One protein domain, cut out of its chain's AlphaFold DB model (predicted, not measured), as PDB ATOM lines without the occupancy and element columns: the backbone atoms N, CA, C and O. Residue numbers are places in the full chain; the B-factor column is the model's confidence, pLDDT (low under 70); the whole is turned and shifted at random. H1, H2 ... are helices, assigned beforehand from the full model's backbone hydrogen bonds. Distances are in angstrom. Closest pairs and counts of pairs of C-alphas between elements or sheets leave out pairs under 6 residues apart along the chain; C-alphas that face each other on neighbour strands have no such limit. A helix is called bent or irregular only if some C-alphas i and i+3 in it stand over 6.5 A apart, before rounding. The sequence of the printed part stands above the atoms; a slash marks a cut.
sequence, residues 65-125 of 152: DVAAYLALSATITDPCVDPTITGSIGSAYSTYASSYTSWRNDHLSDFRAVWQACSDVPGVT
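This is residues 65 to 125 of the 152 residues of an uncharacterized protein of Colletotrichum graminicola (strain M1.001 / M2 / FGSC 10212) (UniProt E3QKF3). Going from the first printed residue, you meet a short helix, H1, set crosswise at the first part of a long helix, H2; at the far end of H2 the chain turns into a third helix, H3, and together H2 and H3 make an open arch. H1 and H2 meet at one end of this arch, while residues 99 to 113 and 116 to 123 stick out from the rest, and a loop of residues 73 to 87 swings out between H1 and H2. The printed part has 61 residues, with three named helices in the order H1, H2, H3 and no named strand; the class is all helix. It is only just loose, close to extended, with a radius of gyration of the C-alphas of 15.3 A, and its C-alphas span 44 by 23 by 19 A, an elongated outline.

Start with H1, residues 65 to 72, and look from it to H2, residues 88 to 106. The two touch, and the closest C-alphas are those of Val 66 and Tyr 93, 6.0 A apart. H2 touches H1 with residues 89 to 93 alone. Their lines stand at 84 degrees, about perpendicular, and their centres are 14.3 A apart. Go on to H3, residues 108 to 118: H2 and H3 meet only through their link, while H1 and H3 are apart. In H1 and H3 every backbone O i to N i+4 pair is within hydrogen-bond range; in H2 it is 14 of 15.

Find C-alpha 65 at (9.939, 27.305, 3.500), where H1 begins; it ends at Leu 72, 10.5 A from first to last C-alpha. Next find C-alpha 88 at (19.565, 30.364, 3.703); from there H2 runs 28.4 A to C-alpha 106 at (3.580, 40.238, 25.022). H2 is neither bent nor irregular, but only just: C-alphas 88 and 91 are 6.2 A apart. H3 begins at Leu 108 and runs 15.3 A to Cys 118, whose C-alpha is at (-10.797, 27.378, 30.801).

The two C-alphas farthest apart are those of Gly 87 and Asp 120, at 44.4 A. The printed part has no cut. The link from H1 to H2 is long, with 15 residues, and the link from H2 to H3 is tight, with 1 residue. Look at the B-factor column for the model's confidence: the mean pLDDT of the printed part is 77.9, and 12 residues are under 70, namely residues 73 to 77, residue 79, residues 82 to 83 and residues 122 to 125.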
ATOM      1  N   ASP A  65       8.631  27.938   3.638       80.75
ATOM      2  CA  ASP A  65       9.939  27.305   3.500       80.75
ATOM      3  C   ASP A  65      10.490  26.833   4.852       80.75
ATOM      4  O   ASP A  65      10.992  25.714   4.959       80.75
ATOM      5  N   VAL A  66      10.316  27.643   5.901       80.50
ATOM      6  CA  VAL A  66      10.656  27.272   7.281       80.50
ATOM      7  C   VAL A  66       9.770  26.121   7.761       80.50
ATOM      8  O   VAL A  66      10.282  25.147   8.309       80.50
ATOM      9  N   ALA A  67       8.459  26.180   7.517       82.56
ATOM     10  CA  ALA A  67       7.525  25.118   7.890       82.56
ATOM     11  C   ALA A  67       7.851  23.791   7.188       82.56
ATOM     12  O   ALA A  67       7.901  22.743   7.832       82.56
ATOM     13  N   ALA A  68       8.124  23.837   5.880       81.75
ATOM     14  CA  ALA A  68       8.529  22.665   5.114       81.75
ATOM     15  C   ALA A  68       9.850  22.076   5.633       81.75
ATOM     16  O   ALA A  68       9.969  20.859   5.767       81.75
ATOM     17  N   TYR A  69      10.824  22.922   5.979       79.88
ATOM     18  CA  TYR A  69      12.091  22.474   6.555       79.88
ATOM     19  C   TYR A  69      11.907  21.825   7.932       79.88
ATOM     20  O   TYR A  69      12.438  20.741   8.179       79.88
ATOM     21  N   LEU A  70      11.125  22.451   8.818       76.44
ATOM     22  CA  LEU A  70      10.828  21.905  10.141       76.44
ATOM     23  C   LEU A  70      10.126  20.541  10.047       76.44
ATOM     24  O   LEU A  70      10.458  19.637  10.805       76.44
ATOM     25  N   ALA A  71       9.216  20.368   9.085       77.25
ATOM     26  CA  ALA A  71       8.489  19.114   8.887       77.25
ATOM     27  C   ALA A  71       9.346  17.981   8.294       77.25
ATOM     28  O   ALA A  71       9.100  16.811   8.582       77.25
ATOM     29  N   LEU A  72      10.316  18.308   7.435       73.81
ATOM     30  CA  LEU A  72      11.057  17.318   6.646       73.81
ATOM     31  C   LEU A  72      12.470  17.040   7.161       73.81
ATOM     32  O   LEU A  72      13.069  16.037   6.776       73.81
ATOM     33  N   SER A  73      13.061  17.955   7.928       68.75
ATOM     34  CA  SER A  73      14.514  17.959   8.147       68.75
ATOM     35  C   SER A  73      14.955  18.386   9.543       68.75
ATOM     36  O   SER A  73      16.103  18.125   9.902       68.75
ATOM     37  N   ALA A  74      14.097  19.027  10.338       68.31
ATOM     38  CA  ALA A  74      14.482  19.445  11.678       68.31
ATOM     39  C   ALA A  74      14.342  18.301  12.687       68.31
ATOM     40  O   ALA A  74      13.258  17.766  12.910       68.31
ATOM     41  N   THR A  75      15.444  17.983  13.361       67.69
ATOM     42  CA  THR A  75      15.413  17.187  14.590       67.69
ATOM     43  C   THR A  75      15.285  18.148  15.763       67.69
ATOM     44  O   THR A  75      16.255  18.812  16.126       67.69
ATOM     45  N   ILE A  76      14.093  18.242  16.352       67.38
ATOM     46  CA  ILE A  76      13.896  18.989  17.598       67.38
ATOM     47  C   ILE A  76      14.229  18.060  18.763       67.38
ATOM     48  O   ILE A  76      13.450  17.179  19.118       67.38
ATOM     49  N   THR A  77      15.425  18.233  19.323       69.25
ATOM     50  CA  THR A  77      15.919  17.440  20.459       69.25
ATOM     51  C   THR A  77      15.414  17.974  21.797       69.25
ATOM     52  O   THR A  77      15.201  17.197  22.723       69.25
ATOM     53  N   ASP A  78      15.228  19.292  21.892       71.50
ATOM     54  CA  ASP A  78      14.685  19.977  23.061       71.50
ATOM     55  C   ASP A  78      13.666  21.031  22.596       71.50
ATOM     56  O   ASP A  78      14.041  21.957  21.877       71.50
ATOM     57  N   PRO A  79      12.384  20.919  22.981       69.81
ATOM     58  CA  PRO A  79      11.358  21.880  22.593       69.81
ATOM     59  C   PRO A  79      11.485  23.246  23.290       69.81
ATOM     60  O   PRO A  79      10.764  24.177  22.937       69.81
ATOM     61  N   CYS A  80      12.361  23.377  24.291       75.81
ATOM     62  CA  CYS A  80      12.687  24.641  24.951       75.81
ATOM     63  C   CYS A  80      13.833  25.411  24.302       75.81
ATOM     64  O   CYS A  80      14.052  26.572  24.655       75.81
ATOM     65  N   VAL A  81      14.569  24.786  23.389       72.81
ATOM     66  CA  VAL A  81      15.721  25.401  22.739       72.81
ATOM     67  C   VAL A  81      15.404  25.563  21.266       72.81
ATOM     68  O   VAL A  81      15.076  24.595  20.583       72.81
ATOM     69  N   ASP A  82      15.523  26.794  20.767       68.31
ATOM     70  CA  ASP A  82      15.367  27.051  19.341       68.31
ATOM     71  C   ASP A  82      16.399  26.228  18.549       68.31
ATOM     72  O   ASP A  82      17.603  26.364  18.797       68.31
ATOM     73  N   PRO A  83      15.979  25.376  17.594       68.69
ATOM     74  CA  PRO A  83      16.915  24.666  16.740       68.69
ATOM     75  C   PRO A  83      17.796  25.645  15.961       68.69
ATOM     76  O   PRO A  83      17.322  26.581  15.314       68.69
ATOM     77  N   THR A  84      19.101  25.378  15.957       70.25
ATOM     78  CA  THR A  84      20.041  26.099  15.099       70.25
ATOM     79  C   THR A  84      19.872  25.625  13.659       70.25
ATOM     80  O   THR A  84      20.478  24.640  13.235       70.25
ATOM     81  N   ILE A  85      19.050  26.334  12.890       74.25
ATOM     82  CA  ILE A  85      18.922  26.114  11.450       74.25
ATOM     83  C   ILE A  85      20.055  26.860  10.740       74.25
ATOM     84  O   ILE A  85      20.227  28.065  10.905       74.25
ATOM     85  N   THR A  86      20.846  26.137   9.949       71.38
ATOM     86  CA  THR A  86      21.952  26.706   9.163       71.38
ATOM     87  C   THR A  86      21.549  26.900   7.698       71.38
ATOM     88  O   THR A  86      20.583  26.308   7.218       71.38
ATOM     89  N   GLY A  87      22.281  27.747   6.969       71.75
ATOM     90  CA  GLY A  87      22.009  28.044   5.559       71.75
ATOM     91  C   GLY A  87      20.966  29.147   5.349       71.75
ATOM     92  O   GLY A  87      20.626  29.885   6.269       71.75
ATOM     93  N   SER A  88      20.466  29.276   4.118       72.88
ATOM     94  CA  SER A  88      19.565  30.364   3.703       72.88
ATOM     95  C   SER A  88      18.230  30.396   4.459       72.88
ATOM     96  O   SER A  88      17.660  31.468   4.634       72.88
ATOM     97  N   ILE A  89      17.760  29.244   4.949       81.06
ATOM     98  CA  ILE A  89      16.532  29.122   5.754       81.06
ATOM     99  C   ILE A  89      16.765  29.600   7.196       81.06
ATOM    100  O   ILE A  89      15.834  30.060   7.854       81.06
ATOM    101  N   GLY A  90      18.013  29.563   7.678       80.25
ATOM    102  CA  GLY A  90      18.369  29.962   9.040       80.25
ATOM    103  C   GLY A  90      17.979  31.404   9.354       80.25
ATOM    104  O   GLY A  90      17.392  31.661  10.397       80.25
ATOM    105  N   SER A  91      18.205  32.340   8.425       82.56
ATOM    106  CA  SER A  91      17.809  33.742   8.618       82.56
ATOM    107  C   SER A  91      16.290  33.912   8.705       82.56
ATOM    108  O   SER A  91      15.815  34.620   9.589       82.56
ATOM    109  N   ALA A  92      15.528  33.231   7.842       83.25
ATOM    110  CA  ALA A  92      14.065  33.265   7.874       83.25
ATOM    111  C   ALA A  92      13.515  32.661   9.174       83.25
ATOM    112  O   ALA A  92      12.622  33.238   9.798       83.25
ATOM    113  N   TYR A  93      14.099  31.546   9.624       83.00
ATOM    114  CA  TYR A  93      13.768  30.933  10.904       83.00
ATOM    115  C   TYR A  93      14.090  31.859  12.076       83.00
ATOM    116  O   TYR A  93      13.226  32.089  12.910       83.00
ATOM    117  N   SER A  94      15.293  32.434  12.139       83.00
ATOM    118  CA  SER A  94      15.699  33.325  13.232       83.00
ATOM    119  C   SER A  94      14.825  34.577  13.321       83.00
ATOM    120  O   SER A  94      14.469  34.988  14.426       83.00
ATOM    121  N   THR A  95      14.443  35.170  12.185       85.75
ATOM    122  CA  THR A  95      13.480  36.280  12.158       85.75
ATOM    123  C   THR A  95      12.122  35.835  12.693       85.75
ATOM    124  O   THR A  95      11.598  36.474  13.602       85.75
ATOM    125  N   TYR A  96      11.584  34.719  12.194       84.44
ATOM    126  CA  TYR A  96      10.318  34.167  12.675       84.44
ATOM    127  C   TYR A  96      10.354  33.847  14.177       84.44
ATOM    128  O   TYR A  96       9.475  34.290  14.910       84.44
ATOM    129  N   ALA A  97      11.379  33.137  14.653       82.19
ATOM    130  CA  ALA A  97      11.534  32.726  16.046       82.19
ATOM    131  C   ALA A  97      11.645  33.932  16.989       82.19
ATOM    132  O   ALA A  97      11.043  33.941  18.066       82.19
ATOM    133  N   SER A  98      12.344  34.988  16.557       83.31
ATOM    134  CA  SER A  98      12.437  36.245  17.306       83.31
ATOM    135  C   SER A  98      11.081  36.947  17.390       83.31
ATOM    136  O   SER A  98      10.651  37.320  18.483       83.31
ATOM    137  N   SER A  99      10.373  37.088  16.263       84.75
ATOM    138  CA  SER A  99       9.032  37.681  16.233       84.75
ATOM    139  C   SER A  99       8.037  36.877  17.067       84.75
ATOM    140  O   SER A  99       7.282  37.459  17.840       84.75
ATOM    141  N   TYR A 100       8.067  35.546  16.957       83.62
ATOM    142  CA  TYR A 100       7.215  34.639  17.723       83.62
ATOM    143  C   TYR A 100       7.490  34.741  19.221       83.62
ATOM    144  O   TYR A 100       6.557  34.851  20.009       83.62
ATOM    145  N   THR A 101       8.762  34.765  19.624       82.12
ATOM    146  CA  THR A 101       9.138  34.924  21.032       82.12
ATOM    147  C   THR A 101       8.680  36.270  21.588       82.12
ATOM    148  O   THR A 101       8.146  36.299  22.694       82.12
ATOM    149  N   SER A 102       8.839  37.362  20.832       85.81
ATOM    150  CA  SER A 102       8.364  38.688  21.244       85.81
ATOM    151  C   SER A 102       6.848  38.708  21.423       85.81
ATOM    152  O   SER A 102       6.374  38.984  22.519       85.81
ATOM    153  N   TRP A 103       6.096  38.319  20.387       88.19
ATOM    154  CA  TRP A 103       4.633  38.256  20.434       88.19
ATOM    155  C   TRP A 103       4.143  37.364  21.585       88.19
ATOM    156  O   TRP A 103       3.273  37.750  22.359       88.19
ATOM    157  N   ARG A 104       4.755  36.190  21.779       83.94
ATOM    158  CA  ARG A 104       4.385  35.270  22.862       83.94
ATOM    159  C   ARG A 104       4.583  35.901  24.235       83.94
ATOM    160  O   ARG A 104       3.748  35.698  25.111       83.94
ATOM    161  N   ASN A 105       5.685  36.620  24.435       84.12
ATOM    162  CA  ASN A 105       5.961  37.287  25.704       84.12
ATOM    163  C   ASN A 105       4.955  38.416  25.965       84.12
ATOM    164  O   ASN A 105       4.482  38.540  27.094       84.12
ATOM    165  N   ASP A 106       4.578  39.166  24.928       87.19
ATOM    166  CA  ASP A 106       3.580  40.238  25.022       87.19
ATOM    167  C   ASP A 106       2.176  39.695  25.347       87.19
ATOM    168  O   ASP A 106       1.430  40.312  26.106       87.19
ATOM    169  N   HIS A 107       1.838  38.500  24.850       85.56
ATOM    170  CA  HIS A 107       0.539  37.853  25.073       85.56
ATOM    171  C   HIS A 107       0.528  36.820  26.205       85.56
ATOM    172  O   HIS A 107      -0.484  36.154  26.436       85.56
ATOM    173  N   LEU A 108       1.620  36.677  26.962       83.19
ATOM    174  CA  LEU A 108       1.734  35.650  28.001       83.19
ATOM    175  C   LEU A 108       0.670  35.817  29.100       83.19
ATOM    176  O   LEU A 108       0.138  34.826  29.600       83.19
ATOM    177  N   SER A 109       0.304  37.053  29.452       84.19
ATOM    178  CA  SER A 109      -0.796  37.326  30.387       84.19
ATOM    179  C   SER A 109      -2.162  36.922  29.838       84.19
ATOM    180  O   SER A 109      -2.994  36.435  30.603       84.19
ATOM    181  N   ASP A 110      -2.385  37.089  28.533       84.81
ATOM    182  CA  ASP A 110      -3.644  36.713  27.889       84.81
ATOM    183  C   ASP A 110      -3.777  35.189  27.885       84.81
ATOM    184  O   ASP A 110      -4.793  34.662  28.334       84.81
ATOM    185  N   PHE A 111      -2.718  34.464  27.507       81.62
ATOM    186  CA  PHE A 111      -2.678  33.001  27.598       81.62
ATOM    187  C   PHE A 111      -2.950  32.495  29.017       81.62
ATOM    188  O   PHE A 111      -3.717  31.550  29.198       81.62
ATOM    189  N   ARG A 112      -2.372  33.144  30.036       83.69
ATOM    190  CA  ARG A 112      -2.640  32.814  31.445       83.69
ATOM    191  C   ARG A 112      -4.095  33.056  31.823       83.69
ATOM    192  O   ARG A 112      -4.692  32.211  32.479       83.69
ATOM    193  N   ALA A 113      -4.676  34.184  31.423       84.06
ATOM    194  CA  ALA A 113      -6.067  34.507  31.731       84.06
ATOM    195  C   ALA A 113      -7.038  33.514  31.081       84.06
ATOM    196  O   ALA A 113      -7.983  33.063  31.727       84.06
ATOM    197  N   VAL A 114      -6.772  33.123  29.833       82.81
ATOM    198  CA  VAL A 114      -7.553  32.090  29.154       82.81
ATOM    199  C   VAL A 114      -7.364  30.732  29.841       82.81
ATOM    200  O   VAL A 114      -8.355  30.060  30.106       82.81
ATOM    201  N   TRP A 115      -6.136  30.350  30.216       81.94
ATOM    202  CA  TRP A 115      -5.883  29.115  30.970       81.94
ATOM    203  C   TRP A 115      -6.668  29.066  32.285       81.94
ATOM    204  O   TRP A 115      -7.404  28.114  32.510       81.94
ATOM    205  N   GLN A 116      -6.584  30.110  33.114       81.94
ATOM    206  CA  GLN A 116      -7.293  30.173  34.401       81.94
ATOM    207  C   GLN A 116      -8.820  30.111  34.250       81.94
ATOM    208  O   GLN A 116      -9.506  29.631  35.144       81.94
ATOM    209  N   ALA A 117      -9.365  30.604  33.136       82.31
ATOM    210  CA  ALA A 117     -10.805  30.589  32.887       82.31
ATOM    211  C   ALA A 117     -11.311  29.273  32.280       82.31
ATOM    212  O   ALA A 117     -12.511  29.005  32.324       82.31
ATOM    213  N   CYS A 118     -10.423  28.488  31.670       81.62
ATOM    214  CA  CYS A 118     -10.797  27.378  30.801       81.62
ATOM    215  C   CYS A 118     -10.160  26.031  31.169       81.62
ATOM    216  O   CYS A 118     -10.547  25.024  30.581       81.62
ATOM    217  N   SER A 119      -9.210  25.974  32.109       79.19
ATOM    218  CA  SER A 119      -8.512  24.731  32.475       79.19
ATOM    219  C   SER A 119      -9.435  23.658  33.048       79.19
ATOM    220  O   SER A 119      -9.154  22.470  32.911       79.19
ATOM    221  N   ASP A 120     -10.540  24.079  33.660       75.31
ATOM    222  CA  ASP A 120     -11.539  23.188  34.255       75.31
ATOM    223  C   ASP A 120     -12.565  22.686  33.226       75.31
ATOM    224  O   ASP A 120     -13.375  21.808  33.525       75.31
ATOM    225  N   VAL A 121     -12.531  23.216  31.995       72.44
ATOM    226  CA  VAL A 121     -13.412  22.781  30.913       72.44
ATOM    227  C   VAL A 121     -12.800  21.569  30.197       72.44
ATOM    228  O   VAL A 121     -11.700  21.672  29.638       72.44
ATOM    229  N   PRO A 122     -13.515  20.432  30.124       67.25
ATOM    230  CA  PRO A 122     -13.030  19.242  29.434       67.25
ATOM    231  C   PRO A 122     -12.644  19.526  27.972       67.25
ATOM    232  O   PRO A 122     -13.441  20.057  27.199       67.25
ATOM    233  N   GLY A 123     -11.421  19.154  27.584       62.72
ATOM    234  CA  GLY A 123     -10.915  19.264  26.207       62.72
ATOM    235  C   GLY A 123     -10.418  20.652  25.788       62.72
ATOM    236  O   GLY A 123      -9.872  20.791  24.696       62.72
ATOM    237  N   VAL A 124     -10.564  21.678  26.632       65.06
ATOM    238  CA  VAL A 124     -10.082  23.033  26.316       65.06
ATOM    239  C   VAL A 124      -8.605  23.207  26.663       65.06
ATOM    240  O   VAL A 124      -7.891  23.955  25.995       65.06
ATOM    241  N   THR A 125      -8.116  22.461  27.648       59.94
ATOM    242  CA  THR A 125      -6.698  22.419  28.013       59.94
ATOM    243  C   THR A 125      -5.794  22.073  26.828       59.94
ATOM    244  O   THR A 125      -4.775  22.734  26.653       59.94
TER     245      THR A 125